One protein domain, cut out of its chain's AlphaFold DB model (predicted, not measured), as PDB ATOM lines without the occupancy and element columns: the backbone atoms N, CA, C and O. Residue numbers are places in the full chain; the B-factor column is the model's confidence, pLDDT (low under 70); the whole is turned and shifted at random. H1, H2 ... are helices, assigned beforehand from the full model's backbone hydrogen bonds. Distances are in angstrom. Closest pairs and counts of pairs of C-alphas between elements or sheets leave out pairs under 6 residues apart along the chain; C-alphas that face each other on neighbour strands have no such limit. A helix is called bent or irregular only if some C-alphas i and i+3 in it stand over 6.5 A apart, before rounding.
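Overview. This is residues 2 to 87 of the 176 residues of the protein "GTPases (Dynamin-related)" of Staphylococcus aureus (UniProt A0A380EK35). A long, bent helix, H4, runs along most of a rod, and a helical hairpin, H1 and H2, lies along it, with H2 packed on its last arm, H4b. Residues 32 to 53, with the short H3, lead from the hairpin back past the first arm, H4a, to the rod's other end, where residues 48 to 55 stick out. The printed part has 86 residues with four named helices, H1 to H4 in order, and no named strand: class all helix. It is loose, with a radius of gyration of the C-alphas of 16.9 A and spans of 57 by 20 by 17 A.

Arrangement. H4, residues 54 to 86, was assigned as one helix by its hydrogen bonds, but is bent: C-alphas 75 and 78 are 6.7 A apart. Its arms, H4a, residues 54 to 75, and H4b, residues 78 to 86, stand at a steep tilt of 35.1 degrees, only just past shallow. H2, residues 24 to 31, touches H4b, opposite ways at 38 degrees, only just steep; the closest C-alphas, of Ala 26 and Ile 83, are 6.7 A apart. H1, residues 2 to 20, forms a hairpin with H2 at a shallow tilt of 25 degrees, touching it with residues 11 to 18 alone; the closest C-alphas, of Thr 18 and Ser 27, are 5.3 A apart. H1 is near both H4a and H4b. H3, residues 40 to 43, is close to H4a but not clearly touching: the closest C-alphas, of Ile 42 and Val 64, are 6.5 A apart. Every O i to N i+4 pair is within hydrogen-bond range in H2, H4a and H4b, and 10 of 15 in H1; H3 is too short for such a pair.

Along the chain. H4a spans 32.0 A from C-alpha 54 at (206.110, 234.679, 231.414), and H4b 12.4 A to C-alpha 86 at (224.727, 207.663, 196.377). H1 spans 29.3 A from C-alpha 2 at (221.401, 226.379, 220.799), with a kink of 28 degrees near residue 10. H2 spans 10.6 A and H3 5.0 A.

Size, cuts and confidence. The C-alphas farthest apart, of Asn 22 and Thr 50, are 57.2 A apart. The printed part has no cut and no long link. Mean pLDDT of the printed part is 71.4; residues 2 to 37, 49, 83 to 84 and 86 to 87 are under 70.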
ATOM      1  N   LEU A   2     222.482 227.360 221.025       43.72
ATOM      2  CA  LEU A   2     221.401 226.379 220.799       43.72
ATOM      3  C   LEU A   2     221.521 225.611 219.470       43.72
ATOM      4  O   LEU A   2     221.372 224.397 219.468       43.72
ATOM      5  N   ILE A   3     221.880 226.287 218.375       49.31
ATOM      6  CA  ILE A   3     222.050 225.658 217.053       49.31
ATOM      7  C   ILE A   3     223.126 224.560 217.099       49.31
ATOM      8  O   ILE A   3     222.860 223.434 216.701       49.31
ATOM      9  N   ASN A   4     224.285 224.826 217.712       51.78
ATOM     10  CA  ASN A   4     225.350 223.823 217.866       51.78
ATOM     11  C   ASN A   4     224.903 222.583 218.660       51.78
ATOM     12  O   ASN A   4     225.406 221.496 218.411       51.78
ATOM     13  N   LYS A   5     223.946 222.716 219.589       54.16
ATOM     14  CA  LYS A   5     223.416 221.578 220.360       54.16
ATOM     15  C   LYS A   5     222.606 220.600 219.501       54.16
ATOM     16  O   LYS A   5     222.588 219.419 219.820       54.16
ATOM     17  N   PHE A   6     221.966 221.078 218.436       50.94
ATOM     18  CA  PHE A   6     221.202 220.244 217.500       50.94
ATOM     19  C   PHE A   6     222.033 219.826 216.283       50.94
ATOM     20  O   PHE A   6     221.902 218.706 215.804       50.94
ATOM     21  N   VAL A   7     222.928 220.701 215.821       55.28
ATOM     22  CA  VAL A   7     223.794 220.443 214.664       55.28
ATOM     23  C   VAL A   7     224.875 219.412 214.986       55.28
ATOM     24  O   VAL A   7     225.174 218.583 214.140       55.28
ATOM     25  N   ASN A   8     225.439 219.407 216.197       58.09
ATOM     26  CA  ASN A   8     226.509 218.472 216.560       58.09
ATOM     27  C   ASN A   8     226.115 216.982 216.505       58.09
ATOM     28  O   ASN A   8     226.829 216.251 215.824       58.09
ATOM     29  N   PRO A   9     225.029 216.514 217.157       59.62
ATOM     30  CA  PRO A   9     224.649 215.098 217.098       59.62
ATOM     31  C   PRO A   9     224.279 214.675 215.673       59.62
ATOM     32  O   PRO A   9     224.705 213.633 215.195       59.62
ATOM     33  N   MET A  10     223.584 215.548 214.942       63.41
ATOM     34  CA  MET A  10     223.219 215.299 213.552       63.41
ATOM     35  C   MET A  10     224.454 215.253 212.636       63.41
ATOM     36  O   MET A  10     224.514 214.439 211.725       63.41
ATOM     37  N   ARG A  11     225.481 216.072 212.896       64.12
ATOM     38  CA  ARG A  11     226.768 216.019 212.185       64.12
ATOM     39  C   ARG A  11     227.547 214.746 212.507       64.12
ATOM     40  O   ARG A  11     228.225 214.222 211.629       64.12
ATOM     41  N   GLU A  12     227.484 214.271 213.746       65.31
ATOM     42  CA  GLU A  12     228.150 213.041 214.180       65.31
ATOM     43  C   GLU A  12     227.543 211.814 213.493       65.31
ATOM     44  O   GLU A  12     228.272 211.081 212.822       65.31
ATOM     45  N   ASP A  13     226.217 211.675 213.524       65.25
ATOM     46  CA  ASP A  13     225.502 210.621 212.793       65.25
ATOM     47  C   ASP A  13     225.826 210.672 211.293       65.25
ATOM     48  O   ASP A  13     226.095 209.657 210.652       65.25
ATOM     49  N   MET A  14     225.899 211.875 210.728       65.62
ATOM     50  CA  MET A  14     226.187 212.052 209.310       65.62
ATOM     51  C   MET A  14     227.645 211.789 208.938       65.62
ATOM     52  O   MET A  14     227.906 211.290 207.846       65.62
ATOM     53  N   SER A  15     228.593 212.025 209.850       63.94
ATOM     54  CA  SER A  15     229.992 211.611 209.679       63.94
ATOM     55  C   SER A  15     230.153 210.088 209.621       63.94
ATOM     56  O   SER A  15     231.126 209.579 209.065       63.94
ATOM     57  N   PHE A  16     229.197 209.348 210.182       66.12
ATOM     58  CA  PHE A  16     229.153 207.903 210.045       66.12
ATOM     59  C   PHE A  16     228.658 207.505 208.654       66.12
ATOM     60  O   PHE A  16     229.265 206.653 208.009       66.12
ATOM     61  N   VAL A  17     227.609 208.168 208.157       64.25
ATOM     62  CA  VAL A  17     227.052 207.907 206.822       64.25
ATOM     63  C   VAL A  17     228.068 208.215 205.719       64.25
ATOM     64  O   VAL A  17     228.151 207.460 204.754       64.25
ATOM     65  N   THR A  18     228.914 209.242 205.874       64.56
ATOM     66  CA  THR A  18     229.959 209.556 204.881       64.56
ATOM     67  C   THR A  18     230.985 208.446 204.667       64.56
ATOM     68  O   THR A  18     231.594 208.406 203.601       64.56
ATOM     69  N   ARG A  19     231.146 207.500 205.605       66.69
ATOM     70  CA  ARG A  19     232.008 206.319 205.402       66.69
ATOM     71  C   ARG A  19     231.504 205.388 204.302       66.69
ATOM     72  O   ARG A  19     232.300 204.637 203.754       66.69
ATOM     73  N   PHE A  20     230.213 205.451 203.986       63.66
ATOM     74  CA  PHE A  20     229.555 204.611 202.983       63.66
ATOM     75  C   PHE A  20     229.286 205.364 201.670       63.66
ATOM     76  O   PHE A  20     228.635 204.842 200.769       63.66
ATOM     77  N   ILE A  21     229.763 206.609 201.551       65.25
ATOM     78  CA  ILE A  21     229.594 207.435 200.354       65.25
ATOM     79  C   ILE A  21     230.895 207.414 199.550       65.25
ATOM     80  O   ILE A  21     231.887 208.026 199.945       65.25
ATOM     81  N   ASN A  22     230.878 206.796 198.367       63.31
ATOM     82  CA  ASN A  22     232.040 206.771 197.464       63.31
ATOM     83  C   ASN A  22     232.329 208.136 196.801       63.31
ATOM     84  O   ASN A  22     233.434 208.390 196.316       63.31
ATOM     85  N   LYS A  23     231.357 209.058 196.789       66.75
ATOM     86  CA  LYS A  23     231.503 210.392 196.193       66.75
ATOM     87  C   LYS A  23     231.972 211.428 197.223       66.75
ATOM     88  O   LYS A  23     231.175 211.981 197.981       66.75
ATOM     89  N   LYS A  24     233.262 211.771 197.170       64.56
ATOM     90  CA  LYS A  24     233.915 212.772 198.043       64.56
ATOM     91  C   LYS A  24     233.173 214.116 198.115       64.56
ATOM     92  O   LYS A  24     233.040 214.696 199.183       64.56
ATOM     93  N   GLU A  25     232.621 214.570 196.994       67.38
ATOM     94  CA  GLU A  25     231.874 215.830 196.896       67.38
ATOM     95  C   GLU A  25     230.576 215.832 197.730       67.38
ATOM     96  O   GLU A  25     230.232 216.842 198.339       67.38
ATOM     97  N   ALA A  26     229.870 214.698 197.806       63.78
ATOM     98  CA  ALA A  26     228.671 214.562 198.633       63.78
ATOM     99  C   ALA A  26     229.033 214.479 200.125       63.78
ATOM    100  O   ALA A  26     228.362 215.088 200.955       63.78
ATOM    101  N   SER A  27     230.144 213.815 200.462       62.81
ATOM    102  CA  SER A  27     230.682 213.784 201.829       62.81
ATOM    103  C   SER A  27     231.084 215.178 202.336       62.81
ATOM    104  O   SER A  27     230.769 215.546 203.470       62.81
ATOM    105  N   ASP A  28     231.733 215.991 201.502       68.06
ATOM    106  CA  ASP A  28     232.173 217.337 201.895       68.06
ATOM    107  C   ASP A  28     230.993 218.298 202.128       68.06
ATOM    108  O   ASP A  28     231.047 219.127 203.042       68.06
ATOM    109  N   LYS A  29     229.898 218.163 201.365       69.19
ATOM    110  CA  LYS A  29     228.649 218.923 201.589       69.19
ATOM    111  C   LYS A  29     227.996 218.604 202.935       69.19
ATOM    112  O   LYS A  29     227.340 219.459 203.522       69.19
ATOM    113  N   VAL A  30     228.156 217.376 203.412       65.69
ATOM    114  CA  VAL A  30     227.579 216.896 204.673       65.69
ATOM    115  C   VAL A  30     228.386 217.381 205.867       65.69
ATOM    116  O   VAL A  30     227.822 217.826 206.866       65.69
ATOM    117  N   LEU A  31     229.712 217.340 205.749       67.75
ATOM    118  CA  LEU A  31     230.608 217.731 206.830       67.75
ATOM    119  C   LEU A  31     230.622 219.253 207.062       67.75
ATOM    120  O   LEU A  31     230.790 219.695 208.200       67.75
ATOM    121  N   ASN A  32     230.404 220.044 206.006       68.50
ATOM    122  CA  ASN A  32     230.495 221.509 206.029       68.50
ATOM    123  C   ASN A  32     229.131 222.223 206.035       68.50
ATOM    124  O   ASN A  32     229.010 223.336 205.523       68.50
ATOM    125  N   GLN A  33     228.091 221.610 206.605       65.94
ATOM    126  CA  GLN A  33     226.782 222.259 206.704       65.94
ATOM    127  C   GLN A  33     226.841 223.483 207.631       65.94
ATOM    128  O   GLN A  33     227.108 223.367 208.829       65.94
ATOM    129  N   HIS A  34     226.551 224.659 207.073       66.75
ATOM    130  CA  HIS A  34     226.353 225.895 207.819       66.75
ATOM    131  C   HIS A  34     224.911 226.367 207.640       66.75
ATOM    132  O   HIS A  34     224.415 226.438 206.518       66.75
ATOM    133  N   TYR A  35     224.238 226.675 208.746       69.19
ATOM    134  CA  TYR A  35     222.859 227.152 208.737       69.19
ATOM    135  C   TYR A  35     222.834 228.618 209.148       69.19
ATOM    136  O   TYR A  35     223.003 228.932 210.326       69.19
ATOM    137  N   ASP A  36     222.581 229.502 208.184       69.38
ATOM    138  CA  ASP A  36     222.346 230.918 208.451       69.38
ATOM    139  C   ASP A  36     220.864 231.156 208.748       69.38
ATOM    140  O   ASP A  36     220.012 231.194 207.858       69.38
ATOM    141  N   VAL A  37     220.546 231.320 210.032       69.69
ATOM    142  CA  VAL A  37     219.201 231.711 210.462       69.69
ATOM    143  C   VAL A  37     219.035 233.208 210.211       69.69
ATOM    144  O   VAL A  37     219.605 234.033 210.924       69.69
ATOM    145  N   LYS A  38     218.247 233.569 209.192       76.62
ATOM    146  CA  LYS A  38     217.941 234.973 208.892       76.62
ATOM    147  C   LYS A  38     217.061 235.596 209.992       76.62
ATOM    148  O   LYS A  38     216.103 234.948 210.416       76.62
ATOM    149  N   PRO A  39     217.309 236.855 210.406       71.81
ATOM    150  CA  PRO A  39     216.499 237.548 211.419       71.81
ATOM    151  C   PRO A  39     215.007 237.625 211.067       71.81
ATOM    152  O   PRO A  39     214.154 237.467 211.935       71.81
ATOM    153  N   GLU A  40     214.703 237.748 209.773       76.38
ATOM    154  CA  GLU A  40     213.349 237.795 209.200       76.38
ATOM    155  C   GLU A  40     212.471 236.602 209.633       76.38
ATOM    156  O   GLU A  40     211.256 236.734 209.784       76.38
ATOM    157  N   MET A  41     213.076 235.433 209.881       70.62
ATOM    158  CA  MET A  41     212.357 234.242 210.352       70.62
ATOM    159  C   MET A  41     211.836 234.386 211.784       70.62
ATOM    160  O   MET A  41     210.825 233.780 212.130       70.62
ATOM    161  N   ILE A  42     212.535 235.162 212.613       71.75
ATOM    162  CA  ILE A  42     212.197 235.405 214.019       71.75
ATOM    163  C   ILE A  42     211.242 236.598 214.126       71.75
ATOM    164  O   ILE A  42     210.314 236.578 214.931       71.75
ATOM    165  N   GLU A  43     211.423 237.605 213.272       76.19
ATOM    166  CA  GLU A  43     210.560 238.789 213.218       76.19
ATOM    167  C   GLU A  43     209.109 238.439 212.859       76.19
ATOM    168  O   GLU A  43     208.186 238.999 213.443       76.19
ATOM    169  N   GLY A  44     208.888 237.454 211.981       73.19
ATOM    170  CA  GLY A  44     207.540 236.977 211.643       73.19
ATOM    171  C   GLY A  44     206.815 236.228 212.771       73.19
ATOM    172  O   GLY A  44     205.595 236.083 212.722       73.19
ATOM    173  N   LEU A  45     207.546 235.756 213.785       76.19
ATOM    174  CA  LEU A  45     206.989 235.086 214.968       76.19
ATOM    175  C   LEU A  45     206.619 236.088 216.069       76.19
ATOM    176  O   LEU A  45     205.927 235.744 217.026       76.19
ATOM    177  N   TYR A  46     207.092 237.332 215.961       76.81
ATOM    178  CA  TYR A  46     206.850 238.351 216.964       76.81
ATOM    179  C   TYR A  46     205.415 238.877 216.871       76.81
ATOM    180  O   TYR A  46     205.005 239.458 215.867       76.81
ATOM    181  N   GLN A  47     204.655 238.718 217.954       74.12
ATOM    182  CA  GLN A  47     203.329 239.321 218.088       74.12
ATOM    183  C   GLN A  47     203.378 240.499 219.067       74.12
ATOM    184  O   GLN A  47     203.743 240.280 220.225       74.12
ATOM    185  N   PRO A  48     202.994 241.724 218.659       76.00
ATOM    186  CA  PRO A  48     202.975 242.876 219.554       76.00
ATOM    187  C   PRO A  48     202.045 242.633 220.748       76.00
ATOM    188  O   PRO A  48     200.868 242.321 220.567       76.00
ATOM    189  N   GLN A  49     202.554 242.805 221.969       68.81
ATOM    190  CA  GLN A  49     201.756 242.725 223.195       68.81
ATOM    191  C   GLN A  49     201.941 243.977 224.053       68.81
ATOM    192  O   GLN A  49     203.018 244.564 224.104       68.81
ATOM    193  N   THR A  50     200.876 244.381 224.748       75.38
ATOM    194  CA  THR A  50     200.878 245.519 225.680       75.38
ATOM    195  C   THR A  50     201.616 245.218 226.988       75.38
ATOM    196  O   THR A  50     202.057 246.145 227.664       75.38
ATOM    197  N   SER A  51     201.788 243.940 227.340       75.62
ATOM    198  CA  SER A  51     202.642 243.489 228.441       75.62
ATOM    199  C   SER A  51     203.262 242.124 228.128       75.62
ATOM    200  O   SER A  51     202.636 241.271 227.505       75.62
ATOM    201  N   ILE A  52     204.511 241.914 228.553       80.56
ATOM    202  CA  ILE A  52     205.224 240.646 228.359       80.56
ATOM    203  C   ILE A  52     204.948 239.753 229.570       80.56
ATOM    204  O   ILE A  52     205.439 240.013 230.670       80.56
ATOM    205  N   SER A  53     204.155 238.700 229.373       85.12
ATOM    206  CA  SER A  53     203.924 237.668 230.390       85.12
ATOM    207  C   SER A  53     204.978 236.558 230.308       85.12
ATOM    208  O   SER A  53     205.547 236.305 229.247       85.12
ATOM    209  N   ASN A  54     205.213 235.843 231.413       83.88
ATOM    210  CA  ASN A  54     206.110 234.679 231.414       83.88
ATOM    211  C   ASN A  54     205.633 233.603 230.418       83.88
ATOM    212  O   ASN A  54     206.422 233.047 229.661       83.88
ATOM    213  N   THR A  55     204.319 233.378 230.351       83.94
ATOM    214  CA  THR A  55     203.709 232.444 229.397       83.94
ATOM    215  C   THR A  55     204.025 232.822 227.954       83.94
ATOM    216  O   THR A  55     204.409 231.949 227.186       83.94
ATOM    217  N   TYR A  56     203.942 234.108 227.600       83.81
ATOM    218  CA  TYR A  56     204.281 234.579 226.257       83.81
ATOM    219  C   TYR A  56     205.753 234.329 225.903       83.81
ATOM    220  O   TYR A  56     206.052 233.871 224.803       83.81
ATOM    221  N   VAL A  57     206.677 234.580 226.837       83.25
ATOM    222  CA  VAL A  57     208.113 234.332 226.621       83.25
ATOM    223  C   VAL A  57     208.382 232.849 226.372       83.25
ATOM    224  O   VAL A  57     209.163 232.514 225.479       83.25
ATOM    225  N   LEU A  58     207.727 231.963 227.126       85.19
ATOM    226  CA  LEU A  58     207.863 230.517 226.958       85.19
ATOM    227  C   LEU A  58     207.298 230.049 225.614       85.19
ATOM    228  O   LEU A  58     208.004 229.376 224.868       85.19
ATOM    229  N   THR A  59     206.077 230.464 225.258       84.44
ATOM    230  CA  THR A  59     205.454 230.065 223.986       84.44
ATOM    231  C   THR A  59     206.230 230.591 222.786       84.44
ATOM    232  O   THR A  59     206.478 229.848 221.845       84.44
ATOM    233  N   PHE A  60     206.682 231.846 222.837       84.44
ATOM    234  CA  PHE A  60     207.494 232.429 221.775       84.44
ATOM    235  C   PHE A  60     208.842 231.709 221.636       84.44
ATOM    236  O   PHE A  60     209.276 231.409 220.526       84.44
ATOM    237  N   SER A  61     209.494 231.372 222.754       83.19
ATOM    238  CA  SER A  61     210.753 230.617 222.728       83.19
ATOM    239  C   SER A  61     210.568 229.236 222.096       83.19
ATOM    240  O   SER A  61     211.381 228.834 221.262       83.19
ATOM    241  N   ASP A  62     209.485 228.535 222.435       84.56
ATOM    242  CA  ASP A  62     209.151 227.237 221.844       84.56
ATOM    243  C   ASP A  62     208.859 227.350 220.342       84.56
ATOM    244  O   ASP A  62     209.329 226.530 219.547       84.56
ATOM    245  N   GLU A  63     208.128 228.385 219.926       83.50
ATOM    246  CA  GLU A  63     207.833 228.642 218.517       83.50
ATOM    247  C   GLU A  63     209.095 228.965 217.709       83.50
ATOM    248  O   GLU A  63     209.277 228.415 216.619       83.50
ATOM    249  N   VAL A  64     210.013 229.765 218.260       82.69
ATOM    250  CA  VAL A  64     211.316 230.059 217.643       82.69
ATOM    251  C   VAL A  64     212.154 228.789 217.506       82.69
ATOM    252  O   VAL A  64     212.688 228.516 216.428       82.69
ATOM    253  N   VAL A  65     212.241 227.964 218.554       82.69
ATOM    254  CA  VAL A  65     212.974 226.687 218.496       82.69
ATOM    255  C   VAL A  65     212.366 225.758 217.444       82.69
ATOM    256  O   VAL A  65     213.098 225.153 216.653       82.69
ATOM    257  N   LYS A  66     211.034 225.670 217.381       83.75
ATOM    258  CA  LYS A  66     210.322 224.848 216.395       83.75
ATOM    259  C   LYS A  66     210.539 225.345 214.965       83.75
ATOM    260  O   LYS A  66     210.745 224.526 214.067       83.75
ATOM    261  N   ALA A  67     210.526 226.658 214.749       81.38
ATOM    262  CA  ALA A  67     210.779 227.265 213.447       81.38
ATOM    263  C   ALA A  67     212.214 227.002 212.969       81.38
ATOM    264  O   ALA A  67     212.406 226.555 211.836       81.38
ATOM    265  N   ILE A  68     213.206 227.179 213.849       80.38
ATOM    266  CA  ILE A  68     214.615 226.878 213.550       80.38
ATOM    267  C   ILE A  68     214.784 225.393 213.219       80.38
ATOM    268  O   ILE A  68     215.428 225.056 212.227       80.38
ATOM    269  N   LYS A  69     214.173 224.497 214.003       80.31
ATOM    270  CA  LYS A  69     214.239 223.052 213.751       80.31
ATOM    271  C   LYS A  69     213.677 222.697 212.372       80.31
ATOM    272  O   LYS A  69     214.346 222.020 211.599       80.31
ATOM    273  N   LYS A  70     212.496 223.221 212.034       82.25
ATOM    274  CA  LYS A  70     211.861 222.995 210.729       82.25
ATOM    275  C   LYS A  70     212.709 223.530 209.568       82.25
ATOM    276  O   LYS A  70     212.773 222.896 208.519       82.25
ATOM    277  N   TYR A  71     213.363 224.676 209.747       81.62
ATOM    278  CA  TYR A  71     214.264 225.246 208.743       81.62
ATOM    279  C   TYR A  71     215.482 224.353 208.488       81.62
ATOM    280  O   TYR A  71     215.801 224.044 207.339       81.62
ATOM    281  N   VAL A  72     216.131 223.899 209.563       77.88
ATOM    282  CA  VAL A  72     217.273 222.979 209.492       77.88
ATOM    283  C   VAL A  72     216.861 221.659 208.835       77.88
ATOM    284  O   VAL A  72     217.567 221.159 207.962       77.88
ATOM    285  N   GLU A  73     215.690 221.116 209.172       78.31
ATOM    286  CA  GLU A  73     215.143 219.909 208.535       78.31
ATOM    287  C   GLU A  73     214.908 220.100 207.027       78.31
ATOM    288  O   GLU A  73     215.321 219.260 206.230       78.31
ATOM    289  N   GLN A  74     214.309 221.216 206.603       80.62
ATOM    290  CA  GLN A  74     214.063 221.497 205.180       80.62
ATOM    291  C   GLN A  74     215.351 221.602 204.359       80.62
ATOM    292  O   GLN A  74     215.398 221.128 203.227       80.62
ATOM    293  N   GLN A  75     216.385 222.215 204.930       76.69
ATOM    294  CA  GLN A  75     217.698 222.369 204.302       76.69
ATOM    295  C   GLN A  75     218.471 221.041 204.240       76.69
ATOM    296  O   GLN A  75     219.156 220.759 203.260       76.69
ATOM    297  N   SER A  76     218.346 220.207 205.272       72.88
ATOM    298  CA  SER A  76     219.122 218.970 205.417       72.88
ATOM    299  C   SER A  76     218.514 217.763 204.691       72.88
ATOM    300  O   SER A  76     219.246 216.961 204.114       72.88
ATOM    301  N   THR A  77     217.183 217.668 204.622       75.62
ATOM    302  CA  THR A  77     216.449 216.585 203.935       75.62
ATOM    303  C   THR A  77     216.910 216.304 202.493       75.62
ATOM    304  O   THR A  77     217.134 215.136 202.170       75.62
ATOM    305  N   PRO A  78     217.073 217.302 201.596       78.38
ATOM    306  CA  PRO A  78     217.530 217.035 200.231       78.38
ATOM    307  C   PRO A  78     218.966 216.505 200.189       78.38
ATOM    308  O   PRO A  78     219.261 215.631 199.379       78.38
ATOM    309  N   ILE A  79     219.830 216.972 201.098       73.00
ATOM    310  CA  ILE A  79     221.205 216.481 201.225       73.00
ATOM    311  C   ILE A  79     221.178 215.010 201.654       73.00
ATOM    312  O   ILE A  79     221.870 214.191 201.062       73.00
ATOM    313  N   PHE A  80     220.325 214.634 202.613       71.19
ATOM    314  CA  PHE A  80     220.181 213.230 203.018       71.19
ATOM    315  C   PHE A  80     219.667 212.334 201.906       71.19
ATOM    316  O   PHE A  80     220.127 211.205 201.774       71.19
ATOM    317  N   LYS A  81     218.743 212.830 201.085       74.38
ATOM    318  CA  LYS A  81     218.253 212.072 199.939       74.38
ATOM    319  C   LYS A  81     219.360 211.843 198.902       74.38
ATOM    320  O   LYS A  81     219.535 210.712 198.465       74.38
ATOM    321  N   GLU A  82     220.144 212.880 198.589       70.69
ATOM    322  CA  GLU A  82     221.318 212.775 197.705       70.69
ATOM    323  C   GLU A  82     222.327 211.757 198.259       70.69
ATOM    324  O   GLU A  82     222.855 210.944 197.510       70.69
ATOM    325  N   ILE A  83     222.559 211.742 199.573       68.06
ATOM    326  CA  ILE A  83     223.423 210.747 200.213       68.06
ATOM    327  C   ILE A  83     222.864 209.336 200.053       68.06
ATOM    328  O   ILE A  83     223.581 208.479 199.561       68.06
ATOM    329  N   ILE A  84     221.615 209.084 200.457       68.25
ATOM    330  CA  ILE A  84     221.018 207.738 200.447       68.25
ATOM    331  C   ILE A  84     221.035 207.142 199.035       68.25
ATOM    332  O   ILE A  84     221.314 205.960 198.878       68.25
ATOM    333  N   GLU A  85     220.794 207.958 198.008       70.69
ATOM    334  CA  GLU A  85     220.861 207.526 196.607       70.69
ATOM    335  C   GLU A  85     222.293 207.219 196.131       70.69
ATOM    336  O   GLU A  85     222.477 206.406 195.230       70.69
ATOM    337  N   ASN A  86     223.312 207.855 196.722       65.88
ATOM    338  CA  ASN A  86     224.727 207.663 196.377       65.88
ATOM    339  C   ASN A  86     225.485 206.748 197.356       65.88
ATOM    340  O   ASN A  86     226.673 206.480 197.150       65.88
ATOM    341  N   VAL A  87     224.826 206.279 198.418       65.50
ATOM    342  CA  VAL A  87     225.332 205.214 199.278       65.50
ATOM    343  C   VAL A  87     225.195 203.930 198.479       65.50
ATOM    344  O   VAL A  87     224.134 203.316 198.401       65.50
TER     345      VAL A  87